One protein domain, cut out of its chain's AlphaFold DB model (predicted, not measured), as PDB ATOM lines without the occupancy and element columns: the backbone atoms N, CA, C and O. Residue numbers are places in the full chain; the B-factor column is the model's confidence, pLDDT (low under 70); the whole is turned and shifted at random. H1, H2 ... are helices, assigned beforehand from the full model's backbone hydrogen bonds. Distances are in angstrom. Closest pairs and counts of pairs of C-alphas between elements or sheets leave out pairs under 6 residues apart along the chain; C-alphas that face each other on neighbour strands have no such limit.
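Overview. This is residues 2 to 104 of the 120 residues of the protein "Hypothetical protein" of Heterosigma akashiwo (UniProt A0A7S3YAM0). The longest helix, H7, forms a loose group with H6 and H8 at one end of a flat, open model, and H1, H2 and H3 form a second group at the other end. Between the two groups along the chain, H4 leads away from the H3 end and H5 follows it after a tight link, and both are apart from H6, H7 and H8. The printed part has 103 residues with eight named helices, H1 to H8 in chain order, and no named strand; its class is all helix. It is loose, with a radius of gyration of the C-alphas of 16.2 A, and spans 48 by 35 by 19 A.

Arrangement. H7, residues 79 to 92, is close to but not clearly touching H6, residues 70 to 75; their closest C-alphas, of Thr 71 and Leu 82, are 7.1 A apart. The two run opposite ways at a steep tilt of 62 degrees. H8, residues 101 to 104, only just touches H6, with 3 pairs of C-alphas within 8 A; the closest are those of Pro 70 and Leu 104, 6.9 A apart. H4, residues 42 to 52, and H5, residues 56 to 60, only just touch, with 3 such pairs, and only at the corner; their closest C-alphas, of Ile 50 and Ala 58, are 5.9 A apart. H3, residues 36 to 39, touches H2, residues 17 to 21; their closest C-alphas, of Ala 21 and Trp 36, are 3.8 A apart. H1, residues 2 to 10, only just touches H3, with 3 such pairs; the closest C-alphas, of Val 6 and Gly 39, are 6.1 A apart. H1, H2 and H3 are apart from H6, H7 and H8. Each O i to N i+4 pair is within hydrogen-bond range in H1, H2, H4, H5, H6 and H7; H3 and H8 are too short for one.

Along the chain. H7 is 20.0 A long, from C-alpha 79 at (168.771, 217.550, 133.245); H4 is 15.2 A and H1 12.5 A. H1 begins at C-alpha 2, (189.757, 216.074, 159.122), and H8 ends at C-alpha 104, (169.245, 205.389, 138.648).

Size, cuts and confidence. The C-alphas farthest apart, of Arg 12 and Pro 94, are 48.8 A apart. The printed part has no cut. The link from H2 to H3, residues 22 to 35, is long, and residues 11 to 16 stand free. Mean pLDDT of the printed part is 78.0; residues 53 to 57, 71 and 73 to 101 are under 70.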
ATOM      1  N   ALA A   2     189.903 215.842 160.571       88.19
ATOM      2  CA  ALA A   2     189.757 216.074 159.122       88.19
ATOM      3  C   ALA A   2     189.028 217.383 158.739       88.19
ATOM      4  O   ALA A   2     189.488 218.131 157.876       88.19
ATOM      5  N   ARG A   3     187.944 217.736 159.446       90.88
ATOM      6  CA  ARG A   3     187.192 218.982 159.200       90.88
ATOM      7  C   ARG A   3     188.029 220.249 159.416       90.88
ATOM      8  O   ARG A   3     187.838 221.235 158.710       90.88
ATOM      9  N   ALA A   4     188.972 220.227 160.359       94.44
ATOM     10  CA  ALA A   4     189.877 221.352 160.590       94.44
ATOM     11  C   ALA A   4     190.877 221.512 159.434       94.44
ATOM     12  O   ALA A   4     191.180 222.632 159.026       94.44
ATOM     13  N   VAL A   5     191.344 220.395 158.860       94.94
ATOM     14  CA  VAL A   5     192.210 220.406 157.673       94.94
ATOM     15  C   VAL A   5     191.473 220.997 156.474       94.94
ATOM     16  O   VAL A   5     192.025 221.887 155.829       94.94
ATOM     17  N   VAL A   6     190.236 220.561 156.210       94.25
ATOM     18  CA  VAL A   6     189.402 221.094 155.118       94.25
ATOM     19  C   VAL A   6     189.208 222.599 155.271       94.25
ATOM     20  O   VAL A   6     189.618 223.342 154.385       94.25
ATOM     21  N   ARG A   7     188.730 223.070 156.432       94.38
ATOM     22  CA  ARG A   7     188.532 224.509 156.688       94.38
ATOM     23  C   ARG A   7     189.807 225.325 156.468       94.38
ATOM     24  O   ARG A   7     189.773 226.387 155.852       94.38
ATOM     25  N   ARG A   8     190.956 224.816 156.925       95.94
ATOM     26  CA  ARG A   8     192.261 225.469 156.727       95.94
ATOM     27  C   ARG A   8     192.668 225.537 155.250       95.94
ATOM     28  O   ARG A   8     193.351 226.479 154.858       95.94
ATOM     29  N   ARG A   9     192.312 224.532 154.442       94.62
ATOM     30  CA  ARG A   9     192.587 224.511 152.995       94.62
ATOM     31  C   ARG A   9     191.639 225.440 152.242       94.62
ATOM     32  O   ARG A   9     192.118 226.224 151.431       94.62
ATOM     33  N   GLU A  10     190.348 225.402 152.561       95.19
ATOM     34  CA  GLU A  10     189.319 226.261 151.964       95.19
ATOM     35  C   GLU A  10     189.594 227.747 152.205       95.19
ATOM     36  O   GLU A  10     189.466 228.549 151.285       95.19
ATOM     37  N   ALA A  11     190.096 228.112 153.390       95.12
ATOM     38  CA  ALA A  11     190.500 229.485 153.705       95.12
ATOM     39  C   ALA A  11     191.622 230.040 152.800       95.12
ATOM     40  O   ALA A  11     191.862 231.244 152.786       95.12
ATOM     41  N   ARG A  12     192.332 229.181 152.055       96.12
ATOM     42  CA  ARG A  12     193.394 229.579 151.113       96.12
ATOM     43  C   ARG A  12     192.919 229.629 149.664       96.12
ATOM     44  O   ARG A  12     193.716 229.938 148.776       96.12
ATOM     45  N   TYR A  13     191.665 229.279 149.395       94.50
ATOM     46  CA  TYR A  13     191.131 229.343 148.043       94.50
ATOM     47  C   TYR A  13     191.044 230.797 147.588       94.50
ATOM     48  O   TYR A  13     190.579 231.675 148.306       94.50
ATOM     49  N   ARG A  14     191.474 231.050 146.350       96.44
ATOM     50  CA  ARG A  14     191.355 232.369 145.703       96.44
ATOM     51  C   ARG A  14     189.965 232.612 145.104       96.44
ATOM     52  O   ARG A  14     189.769 233.559 144.352       96.44
ATOM     53  N   VAL A  15     189.020 231.718 145.379       94.19
ATOM     54  CA  VAL A  15     187.647 231.745 144.878       94.19
ATOM     55  C   VAL A  15     186.699 231.333 146.003       94.19
ATOM     56  O   VAL A  15     187.110 230.558 146.870       94.19
ATOM     57  N   PRO A  16     185.434 231.789 145.988       93.25
ATOM     58  CA  PRO A  16     184.447 231.341 146.964       93.25
ATOM     59  C   PRO A  16     184.313 229.817 146.956       93.25
ATOM     60  O   PRO A  16     184.143 229.222 145.889       93.25
ATOM     61  N   THR A  17     184.330 229.181 148.129       92.62
ATOM     62  CA  THR A  17     184.214 227.719 148.264       92.62
ATOM     63  C   THR A  17     182.979 227.181 147.545       92.62
ATOM     64  O   THR A  17     183.081 226.232 146.772       92.62
ATOM     65  N   ALA A  18     181.832 227.856 147.678       91.44
ATOM     66  CA  ALA A  18     180.593 227.469 147.004       91.44
ATOM     67  C   ALA A  18     180.729 227.404 145.466       91.44
ATOM     68  O   ALA A  18     180.058 226.615 144.807       91.44
ATOM     69  N   ARG A  19     181.641 228.175 144.857       90.25
ATOM     70  CA  ARG A  19     181.866 228.130 143.404       90.25
ATOM     71  C   ARG A  19     182.495 226.810 142.950       90.25
ATOM     72  O   ARG A  19     182.262 226.407 141.810       90.25
ATOM     73  N   VAL A  20     183.313 226.179 143.787       91.19
ATOM     74  CA  VAL A  20     184.146 225.020 143.415       91.19
ATOM     75  C   VAL A  20     183.785 223.740 144.161       91.19
ATOM     76  O   VAL A  20     184.132 222.660 143.692       91.19
ATOM     77  N   ALA A  21     183.071 223.854 145.281       92.94
ATOM     78  CA  ALA A  21     182.774 222.755 146.191       92.94
ATOM     79  C   ALA A  21     181.293 222.658 146.599       92.94
ATOM     80  O   ALA A  21     180.994 221.896 147.505       92.94
ATOM     81  N   ALA A  22     180.365 223.402 145.984       91.56
ATOM     82  CA  ALA A  22     178.933 223.245 146.274       91.56
ATOM     83  C   ALA A  22     178.305 222.066 145.520       91.56
ATOM     84  O   ALA A  22     178.725 221.739 144.403       91.56
ATOM     85  N   TRP A  23     177.244 221.500 146.093       90.12
ATOM     86  CA  TRP A  23     176.292 220.675 145.361       90.12
ATOM     87  C   TRP A  23     175.483 221.553 144.411       90.12
ATOM     88  O   TRP A  23     174.888 222.550 144.820       90.12
ATOM     89  N   ARG A  24     175.515 221.237 143.119       85.25
ATOM     90  CA  ARG A  24     174.809 222.011 142.096       85.25
ATOM     91  C   ARG A  24     174.697 221.217 140.817       85.25
ATOM     92  O   ARG A  24     175.552 220.386 140.514       85.25
ATOM     93  N   TRP A  25     173.712 221.574 140.008       78.31
ATOM     94  CA  TRP A  25     173.653 221.058 138.656       78.31
ATOM     95  C   TRP A  25     174.909 221.436 137.861       78.31
ATOM     96  O   TRP A  25     175.401 222.567 137.929       78.31
ATOM     97  N   ASN A  26     175.420 220.478 137.103       74.12
ATOM     98  CA  ASN A  26     176.390 220.713 136.054       74.12
ATOM     99  C   ASN A  26     176.098 219.740 134.891       74.12
ATOM    100  O   ASN A  26     175.418 218.733 135.104       74.12
ATOM    101  N   PRO A  27     176.583 220.029 133.674       71.69
ATOM    102  CA  PRO A  27     176.382 219.175 132.501       71.69
ATOM    103  C   PRO A  27     177.376 218.002 132.467       71.69
ATOM    104  O   PRO A  27     177.818 217.582 131.407       71.69
ATOM    105  N   THR A  28     177.837 217.545 133.629       76.38
ATOM    106  CA  THR A  28     178.748 216.409 133.739       76.38
ATOM    107  C   THR A  28     178.064 215.306 134.525       76.38
ATOM    108  O   THR A  28     177.058 215.513 135.199       76.38
ATOM    109  N   VAL A  29     178.683 214.135 134.515       80.06
ATOM    110  CA  VAL A  29     178.210 212.937 135.217       80.06
ATOM    111  C   VAL A  29     178.160 213.084 136.749       80.06
ATOM    112  O   VAL A  29     177.727 212.169 137.442       80.06
ATOM    113  N   TYR A  30     178.600 214.217 137.301       82.88
ATOM    114  CA  TYR A  30     178.668 214.496 138.733       82.88
ATOM    115  C   TYR A  30     177.864 215.738 139.089       82.88
ATOM    116  O   TYR A  30     178.276 216.821 138.720       82.88
ATOM    117  N   ARG A  31     176.798 215.662 139.888       80.75
ATOM    118  CA  ARG A  31     175.957 216.841 140.214       80.75
ATOM    119  C   ARG A  31     176.523 217.729 141.336       80.75
ATOM    120  O   ARG A  31     175.829 218.094 142.282       80.75
ATOM    121  N   TYR A  32     177.806 218.065 141.254       88.62
ATOM    122  CA  TYR A  32     178.504 218.875 142.254       88.62
ATOM    123  C   TYR A  32     179.788 219.508 141.704       88.62
ATOM    124  O   TYR A  32     180.307 219.136 140.653       88.62
ATOM    125  N   GLY A  33     180.314 220.510 142.410       88.06
ATOM    126  CA  GLY A  33     181.604 221.120 142.096       88.06
ATOM    127  C   GLY A  33     182.775 220.166 142.346       88.06
ATOM    128  O   GLY A  33     182.736 219.361 143.267       88.06
ATOM    129  N   TYR A  34     183.849 220.285 141.564       86.62
ATOM    130  CA  TYR A  34     185.013 219.386 141.606       86.62
ATOM    131  C   TYR A  34     185.567 219.102 143.020       86.62
ATOM    132  O   TYR A  34     185.992 217.985 143.303       86.62
ATOM    133  N   LEU A  35     185.533 220.088 143.924       93.12
ATOM    134  CA  LEU A  35     186.060 219.965 145.288       93.12
ATOM    135  C   LEU A  35     185.014 219.551 146.334       93.12
ATOM    136  O   LEU A  35     185.366 219.403 147.503       93.12
ATOM    137  N   TRP A  36     183.756 219.335 145.941       93.56
ATOM    138  CA  TRP A  36     182.647 219.046 146.858       93.56
ATOM    139  C   TRP A  36     182.947 217.856 147.767       93.56
ATOM    140  O   TRP A  36     182.876 217.981 148.982       93.56
ATOM    141  N   ALA A  37     183.401 216.738 147.197       93.44
ATOM    142  CA  ALA A  37     183.673 215.524 147.965       93.44
ATOM    143  C   ALA A  37     184.757 215.713 149.041       93.44
ATOM    144  O   ALA A  37     184.708 215.071 150.090       93.44
ATOM    145  N   ALA A  38     185.735 216.588 148.789       93.44
ATOM    146  CA  ALA A  38     186.754 216.936 149.774       93.44
ATOM    147  C   ALA A  38     186.198 217.904 150.832       93.44
ATOM    148  O   ALA A  38     186.445 217.704 152.021       93.44
ATOM    149  N   GLY A  39     185.421 218.909 150.410       92.94
ATOM    150  CA  GLY A  39     184.786 219.896 151.291       92.94
ATOM    151  C   GLY A  39     183.792 219.276 152.278       92.94
ATOM    152  O   GLY A  39     183.767 219.626 153.459       92.94
ATOM    153  N   THR A  40     183.023 218.283 151.828       93.19
ATOM    154  CA  THR A  40     182.031 217.576 152.651       93.19
ATOM    155  C   THR A  40     182.592 216.364 153.389       93.19
ATOM    156  O   THR A  40     181.874 215.753 154.178       93.19
ATOM    157  N   LEU A  41     183.871 216.021 153.174       94.38
ATOM    158  CA  LEU A  41     184.483 214.777 153.660       94.38
ATOM    159  C   LEU A  41     183.703 213.529 153.218       94.38
ATOM    160  O   LEU A  41     183.667 212.528 153.930       94.38
ATOM    161  N   TYR A  42     183.093 213.591 152.034       93.56
ATOM    162  CA  TYR A  42     182.180 212.582 151.510       93.56
ATOM    163  C   TYR A  42     182.726 211.154 151.635       93.56
ATOM    164  O   TYR A  42     182.046 210.277 152.152       93.56
ATOM    165  N   TYR A  43     183.968 210.914 151.198       91.81
ATOM    166  CA  TYR A  43     184.542 209.566 151.234       91.81
ATOM    167  C   TYR A  43     184.806 209.068 152.648       91.81
ATOM    168  O   TYR A  43     184.584 207.898 152.917       91.81
ATOM    169  N   TRP A  44     185.218 209.956 153.557       92.50
ATOM    170  CA  TRP A  44     185.393 209.581 154.957       92.50
ATOM    171  C   TRP A  44     184.062 209.119 155.549       92.50
ATOM    172  O   TRP A  44     184.001 208.071 156.175       92.50
ATOM    173  N   TRP A  45     182.986 209.862 155.281       91.38
ATOM    174  CA  TRP A  45     181.650 209.501 155.741       91.38
ATOM    175  C   TRP A  45     181.112 208.232 155.090       91.38
ATOM    176  O   TRP A  45     180.565 207.391 155.790       91.38
ATOM    177  N   ARG A  46     181.293 208.062 153.779       89.88
ATOM    178  CA  ARG A  46     180.889 206.838 153.085       89.88
ATOM    179  C   ARG A  46     181.589 205.615 153.670       89.88
ATOM    180  O   ARG A  46     180.933 204.626 153.970       89.88
ATOM    181  N   ASP A  47     182.903 205.694 153.843       90.12
ATOM    182  CA  ASP A  47     183.691 204.580 154.360       90.12
ATOM    183  C   ASP A  47     183.350 204.320 155.842       90.12
ATOM    184  O   ASP A  47     183.253 203.165 156.254       90.12
ATOM    185  N   GLN A  48     183.055 205.373 156.620       89.00
ATOM    186  CA  GLN A  48     182.515 205.254 157.977       89.00
ATOM    187  C   GLN A  48     181.151 204.551 157.992       89.00
ATOM    188  O   GLN A  48     180.943 203.664 158.809       89.00
ATOM    189  N   GLY A  49     180.240 204.899 157.079       87.44
ATOM    190  CA  GLY A  49     178.933 204.251 156.949       87.44
ATOM    191  C   GLY A  49     179.054 202.759 156.648       87.44
ATOM    192  O   GLY A  49     178.419 201.948 157.316       87.44
ATOM    193  N   ILE A  50     179.950 202.386 155.727       85.38
ATOM    194  CA  ILE A  50     180.271 200.981 155.423       85.38
ATOM    195  C   ILE A  50     180.834 200.262 156.663       85.38
ATOM    196  O   ILE A  50     180.466 199.118 156.929       85.38
ATOM    197  N   ALA A  51     181.712 200.920 157.426       86.75
ATOM    198  CA  ALA A  51     182.408 200.321 158.565       86.75
ATOM    199  C   ALA A  51     181.558 200.204 159.844       86.75
ATOM    200  O   ALA A  51     181.591 199.167 160.503       86.75
ATOM    201  N   GLU A  52     180.825 201.252 160.231       80.69
ATOM    202  CA  GLU A  52     180.078 201.305 161.500       80.69
ATOM    203  C   GLU A  52     178.848 200.409 161.483       80.69
ATOM    204  O   GLU A  52     178.530 199.738 162.464       80.69
ATOM    205  N   LYS A  53     178.132 200.438 160.366       63.78
ATOM    206  CA  LYS A  53     176.946 199.641 160.120       63.78
ATOM    207  C   LYS A  53     176.828 199.527 158.621       63.78
ATOM    208  O   LYS A  53     176.097 200.315 158.022       63.78
ATOM    209  N   GLY A  54     177.477 198.515 158.050       55.81
ATOM    210  CA  GLY A  54     177.062 197.934 156.780       55.81
ATOM    211  C   GLY A  54     175.602 197.494 156.894       55.81
ATOM    212  O   GLY A  54     175.311 196.313 157.059       55.81
ATOM    213  N   GLY A  55     174.675 198.453 156.918       60.72
ATOM    214  CA  GLY A  55     173.255 198.209 156.842       60.72
ATOM    215  C   GLY A  55     173.014 197.371 155.601       60.72
ATOM    216  O   GLY A  55     173.834 197.365 154.682       60.72
ATOM    217  N   PHE A  56     171.903 196.647 155.585       62.66
ATOM    218  CA  PHE A  56     171.545 195.801 154.450       62.66
ATOM    219  C   PHE A  56     171.747 196.538 153.107       62.66
ATOM    220  O   PHE A  56     172.348 195.988 152.193       62.66
ATOM    221  N   GLU A  57     171.389 197.825 153.052       67.06
ATOM    222  CA  GLU A  57     171.676 198.740 151.940       67.06
ATOM    223  C   GLU A  57     173.182 198.914 151.648       67.06
ATOM    224  O   GLU A  57     173.625 198.553 150.566       67.06
ATOM    225  N   ALA A  58     174.010 199.384 152.587       73.19
ATOM    226  CA  ALA A  58     175.451 199.580 152.360       73.19
ATOM    227  C   ALA A  58     176.219 198.289 151.995       73.19
ATOM    228  O   ALA A  58     177.243 198.352 151.314       73.19
ATOM    229  N   ALA A  59     175.745 197.123 152.449       70.25
ATOM    230  CA  ALA A  59     176.365 195.827 152.173       70.25
ATOM    231  C   ALA A  59     175.951 195.218 150.822       70.25
ATOM    232  O   ALA A  59     176.705 194.432 150.250       70.25
ATOM    233  N   ILE A  60     174.750 195.537 150.327       70.81
ATOM    234  CA  ILE A  60     174.130 194.841 149.184       70.81
ATOM    235  C   ILE A  60     173.888 195.796 148.015       70.81
ATOM    236  O   ILE A  60     173.804 195.357 146.869       70.81
ATOM    237  N   SER A  61     173.814 197.102 148.270       74.31
ATOM    238  CA  SER A  61     173.667 198.109 147.231       74.31
ATOM    239  C   SER A  61     174.988 198.328 146.502       74.31
ATOM    240  O   SER A  61     175.939 198.857 147.084       74.31
ATOM    241  N   PRO A  62     175.051 198.044 145.189       76.19
ATOM    242  CA  PRO A  62     176.191 198.447 144.373       76.19
ATOM    243  C   PRO A  62     176.282 199.979 144.216       76.19
ATOM    244  O   PRO A  62     177.245 200.483 143.640       76.19
ATOM    245  N   CYS A  63     175.286 200.721 144.715       80.25
ATOM    246  CA  CYS A  63     175.101 202.154 144.528       80.25
ATOM    247  C   CYS A  63     174.953 202.909 145.858       80.25
ATOM    248  O   CYS A  63     174.377 203.998 145.881       80.25
ATOM    249  N   TYR A  64     175.492 202.363 146.954       85.31
ATOM    250  CA  TYR A  64     175.498 203.024 148.258       85.31
ATOM    251  C   TYR A  64     176.100 204.437 148.173       85.31
ATOM    252  O   TYR A  64     177.229 204.631 147.701       85.31
ATOM    253  N   LEU A  65     175.322 205.429 148.621       87.00
ATOM    254  CA  LEU A  65     175.624 206.859 148.506       87.00
ATOM    255  C   LEU A  65     175.977 207.300 147.070       87.00
ATOM    256  O   LEU A  65     176.819 208.172 146.856       87.00
ATOM    257  N   ASN A  66     175.339 206.736 146.041       86.56
ATOM    258  CA  ASN A  66     175.649 207.097 144.660       86.56
ATOM    259  C   ASN A  66     175.587 208.620 144.419       86.56
ATOM    260  O   ASN A  66     174.641 209.324 144.774       86.56
ATOM    261  N   ARG A  67     176.634 209.140 143.785       86.19
ATOM    262  CA  ARG A  67     176.799 210.563 143.459       86.19
ATOM    263  C   ARG A  67     176.995 210.801 141.957       86.19
ATOM    264  O   ARG A  67     177.091 211.950 141.529       86.19
ATOM    265  N   MET A  68     177.107 209.725 141.181       82.56
ATOM    266  CA  MET A  68     177.197 209.760 139.727       82.56
ATOM    267  C   MET A  68     175.807 209.636 139.122       82.56
ATOM    268  O   MET A  68     174.957 208.916 139.643       82.56
ATOM    269  N   ASP A  69     175.603 210.309 137.998       77.94
ATOM    270  CA  ASP A  69     174.436 210.115 137.151       77.94
ATOM    271  C   ASP A  69     174.797 209.195 135.971       77.94
ATOM    272  O   ASP A  69     175.339 209.668 134.967       77.94
ATOM    273  N   PRO A  70     174.558 207.872 136.076       71.69
ATOM    274  CA  PRO A  70     174.919 206.934 135.020       71.69
ATOM    275  C   PRO A  70     174.104 207.143 133.744       71.69
ATOM    276  O   PRO A  70     174.546 206.736 132.674       71.69
ATOM    277  N   THR A  71     172.951 207.811 133.821       66.44
ATOM    278  CA  THR A  71     172.178 208.153 132.625       66.44
ATOM    279  C   THR A  71     172.861 209.259 131.821       66.44
ATOM    280  O   THR A  71     172.918 209.175 130.597       66.44
ATOM    281  N   GLU A  72     173.500 210.225 132.487       73.00
ATOM    282  CA  GLU A  72     174.348 211.215 131.816       73.00
ATOM    283  C   GLU A  72     175.625 210.570 131.248       73.00
ATOM    284  O   GLU A  72     176.037 210.920 130.146       73.00
ATOM    285  N   VAL A  73     176.213 209.580 131.942       69.94
ATOM    286  CA  VAL A  73     177.358 208.791 131.424       69.94
ATOM    287  C   VAL A  73     176.978 208.054 130.138       69.94
ATOM    288  O   VAL A  73     177.742 208.060 129.176       69.94
ATOM    289  N   ALA A  74     175.825 207.385 130.142       69.50
ATOM    290  CA  ALA A  74     175.399 206.522 129.048       69.50
ATOM    291  C   ALA A  74     174.883 207.309 127.840       69.50
ATOM    292  O   ALA A  74     175.054 206.865 126.705       69.50
ATOM    293  N   PHE A  75     174.244 208.457 128.075       69.94
ATOM    294  CA  PHE A  75     173.424 209.093 127.054       69.94
ATOM    295  C   PHE A  75     173.682 210.591 126.829       69.94
ATOM    296  O   PHE A  75     173.376 211.084 125.744       69.94
ATOM    297  N   GLY A  76     174.238 211.327 127.801       68.06
ATOM    298  CA  GLY A  76     174.491 212.774 127.678       68.06
ATOM    299  C   GLY A  76     173.230 213.618 127.430       68.06
ATOM    300  O   GLY A  76     173.265 214.596 126.684       68.06
ATOM    301  N   TRP A  77     172.083 213.186 127.965       66.19
ATOM    302  CA  TRP A  77     170.754 213.700 127.609       66.19
ATOM    303  C   TRP A  77     170.331 214.980 128.346       66.19
ATOM    304  O   TRP A  77     169.350 215.615 127.949       66.19
ATOM    305  N   GLY A  78     171.055 215.399 129.388       62.22
ATOM    306  CA  GLY A  78     170.776 216.641 130.103       62.22
ATOM    307  C   GLY A  78     169.595 216.577 131.089       62.22
ATOM    308  O   GLY A  78     168.749 215.687 131.083       62.22
ATOM    309  N   MET A  79     169.533 217.574 131.981       61.75
ATOM    310  CA  MET A  79     168.771 217.550 133.245       61.75
ATOM    311  C   MET A  79     167.294 217.142 133.159       61.75
ATOM    312  O   MET A  79     166.824 216.369 133.994       61.75
ATOM    313  N   TYR A  80     166.544 217.720 132.218       61.31
ATOM    314  CA  TYR A  80     165.080 217.661 132.240       61.31
ATOM    315  C   TYR A  80     164.548 216.303 131.798       61.31
ATOM    316  O   TYR A  80     163.633 215.772 132.424       61.31
ATOM    317  N   LEU A  81     165.156 215.709 130.768       67.12
ATOM    318  CA  LEU A  81     164.772 214.377 130.317       67.12
ATOM    319  C   LEU A  81     165.098 213.330 131.389       67.12
ATOM    320  O   LEU A  81     164.277 212.463 131.681       67.12
ATOM    321  N   LEU A  82     166.252 213.471 132.047       64.50
ATOM    322  CA  LEU A  82     166.685 212.560 133.106       64.50
ATOM    323  C   LEU A  82     165.784 212.623 134.342       64.50
ATOM    324  O   LEU A  82     165.421 211.590 134.901       64.50
ATOM    325  N   GLN A  83     165.359 213.823 134.746       65.75
ATOM    326  CA  GLN A  83     164.442 213.979 135.873       65.75
ATOM    327  C   GLN A  83     163.062 213.376 135.573       65.75
ATOM    328  O   GLN A  83     162.482 212.737 136.449       65.75
ATOM    329  N   MET A  84     162.577 213.493 134.333       65.50
ATOM    330  CA  MET A  84     161.325 212.865 133.896       65.50
ATOM    331  C   MET A  84     161.412 211.338 133.897       65.50
ATOM    332  O   MET A  84     160.531 210.681 134.447       65.50
ATOM    333  N   ILE A  85     162.490 210.772 133.346       66.75
ATOM    334  CA  ILE A  85     162.725 209.321 133.342       66.75
ATOM    335  C   ILE A  85     162.795 208.788 134.774       66.75
ATOM    336  O   ILE A  85     162.182 207.771 135.089       66.75
ATOM    337  N   ARG A  86     163.486 209.497 135.670       64.31
ATOM    338  CA  ARG A  86     163.641 209.079 137.063       64.31
ATOM    339  C   ARG A  86     162.345 209.150 137.864       64.31
ATOM    340  O   ARG A  86     162.074 208.238 138.637       64.31
ATOM    341  N   VAL A  87     161.542 210.198 137.672       65.44
ATOM    342  CA  VAL A  87     160.207 210.302 138.284       65.44
ATOM    343  C   VAL A  87     159.288 209.208 137.737       65.44
ATOM    344  O   VAL A  87     158.609 208.551 138.518       65.44
ATOM    345  N   ALA A  88     159.319 208.947 136.428       65.31
ATOM    346  CA  ALA A  88     158.534 207.882 135.810       65.31
ATOM    347  C   ALA A  88     158.931 206.484 136.324       65.31
ATOM    348  O   ALA A  88     158.060 205.697 136.681       65.31
ATOM    349  N   LEU A  89     160.232 206.195 136.435       64.31
ATOM    350  CA  LEU A  89     160.748 204.940 137.000       64.31
ATOM    351  C   LEU A  89     160.439 204.802 138.496       64.31
ATOM    352  O   LEU A  89     160.075 203.718 138.943       64.31
ATOM    353  N   GLY A  90     160.544 205.893 139.260       60.16
ATOM    354  CA  GLY A  90     160.211 205.916 140.687       60.16
ATOM    355  C   GLY A  90     158.719 205.705 140.963       60.16
ATOM    356  O   GLY A  90     158.370 205.068 141.948       60.16
ATOM    357  N   LEU A  91     157.841 206.183 140.075       57.62
ATOM    358  CA  LEU A  91     156.392 205.957 140.149       57.62
ATOM    359  C   LEU A  91     155.978 204.551 139.686       57.62
ATOM    360  O   LEU A  91     154.929 204.062 140.097       57.62
ATOM    361  N   ALA A  92     156.776 203.910 138.828       54.88
ATOM    362  CA  ALA A  92     156.454 202.621 138.217       54.88
ATOM    363  C   ALA A  92     156.965 201.394 138.996       54.88
ATOM    364  O   ALA A  92     156.609 200.277 138.627       54.88
ATOM    365  N   SER A  93     157.780 201.563 140.045       50.25
ATOM    366  CA  SER A  93     158.308 200.445 140.842       50.25
ATOM    367  C   SER A  93     157.597 200.329 142.201       50.25
ATOM    368  O   SER A  93     157.889 201.117 143.101       50.25
ATOM    369  N   PRO A  94     156.699 199.344 142.406       47.47
ATOM    370  CA  PRO A  94     156.069 199.085 143.698       47.47
ATOM    371  C   PRO A  94     156.874 198.113 144.584       47.47
ATOM    372  O   PRO A  94     156.394 197.716 145.642       47.47
ATOM    373  N   LEU A  95     158.080 197.700 144.175       43.75
ATOM    374  CA  LEU A  95     158.875 196.686 144.872       43.75
ATOM    375  C   LEU A  95     160.215 197.268 145.339       43.75
ATOM    376  O   LEU A  95     161.084 197.586 144.536       43.75
ATOM    377  N   HIS A  96     160.337 197.382 146.663       43.72
ATOM    378  CA  HIS A  96     161.564 197.593 147.439       43.72
ATOM    379  C   HIS A  96     162.480 198.735 146.974       43.72
ATOM    380  O   HIS A  96     163.547 198.554 146.389       43.72
ATOM    381  N   ALA A  97     162.003 199.928 147.331       48.84
ATOM    382  CA  ALA A  97     162.732 201.172 147.511       48.84
ATOM    383  C   ALA A  97     163.958 201.002 148.426       48.84
ATOM    384  O   ALA A  97     163.808 200.658 149.594       48.84
ATOM    385  N   ASP A  98     165.146 201.157 147.843       55.75
ATOM    386  CA  ASP A  98     166.171 202.151 148.218       55.75
ATOM    387  C   ASP A  98     167.477 201.812 147.460       55.75
ATOM    388  O   ASP A  98     167.968 202.632 146.677       55.75
ATOM    389  N   SER A  99     167.910 200.548 147.474       58.50
ATOM    390  CA  SER A  99     169.193 200.112 146.894       58.50
ATOM    391  C   SER A  99     169.350 200.261 145.366       58.50
ATOM    392  O   SER A  99     170.359 200.802 144.903       58.50
ATOM    393  N   PHE A 100     168.377 199.825 144.549       61.12
ATOM    394  CA  PHE A 100     168.474 199.928 143.075       61.12
ATOM    395  C   PHE A 100     168.066 201.306 142.541       61.12
ATOM    396  O   PHE A 100     168.601 201.762 141.529       61.12
ATOM    397  N   SER A 101     167.159 202.010 143.222       64.62
ATOM    398  CA  SER A 101     166.800 203.393 142.879       64.62
ATOM    399  C   SER A 101     167.984 204.350 143.022       64.62
ATOM    400  O   SER A 101     168.101 205.297 142.239       64.62
ATOM    401  N   ASN A 102     168.904 204.066 143.951       70.88
ATOM    402  CA  ASN A 102     170.160 204.800 144.095       70.88
ATOM    403  C   ASN A 102     171.066 204.642 142.860       70.88
ATOM    404  O   ASN A 102     171.824 205.553 142.530       70.88
ATOM    405  N   CYS A 103     170.941 203.547 142.103       73.56
ATOM    406  CA  CYS A 103     171.666 203.362 140.845       73.56
ATOM    407  C   CYS A 103     171.117 204.198 139.690       73.56
ATOM    408  O   CYS A 103     171.837 204.447 138.731       73.56
ATOM    409  N   LEU A 104     169.859 204.640 139.748       72.56
ATOM    410  CA  LEU A 104     169.245 205.389 138.648       72.56
ATOM    411  C   LEU A 104     169.722 206.846 138.582       72.56
ATOM    412  O   LEU A 104     169.516 207.514 137.575       72.56
TER     413      LEU A 104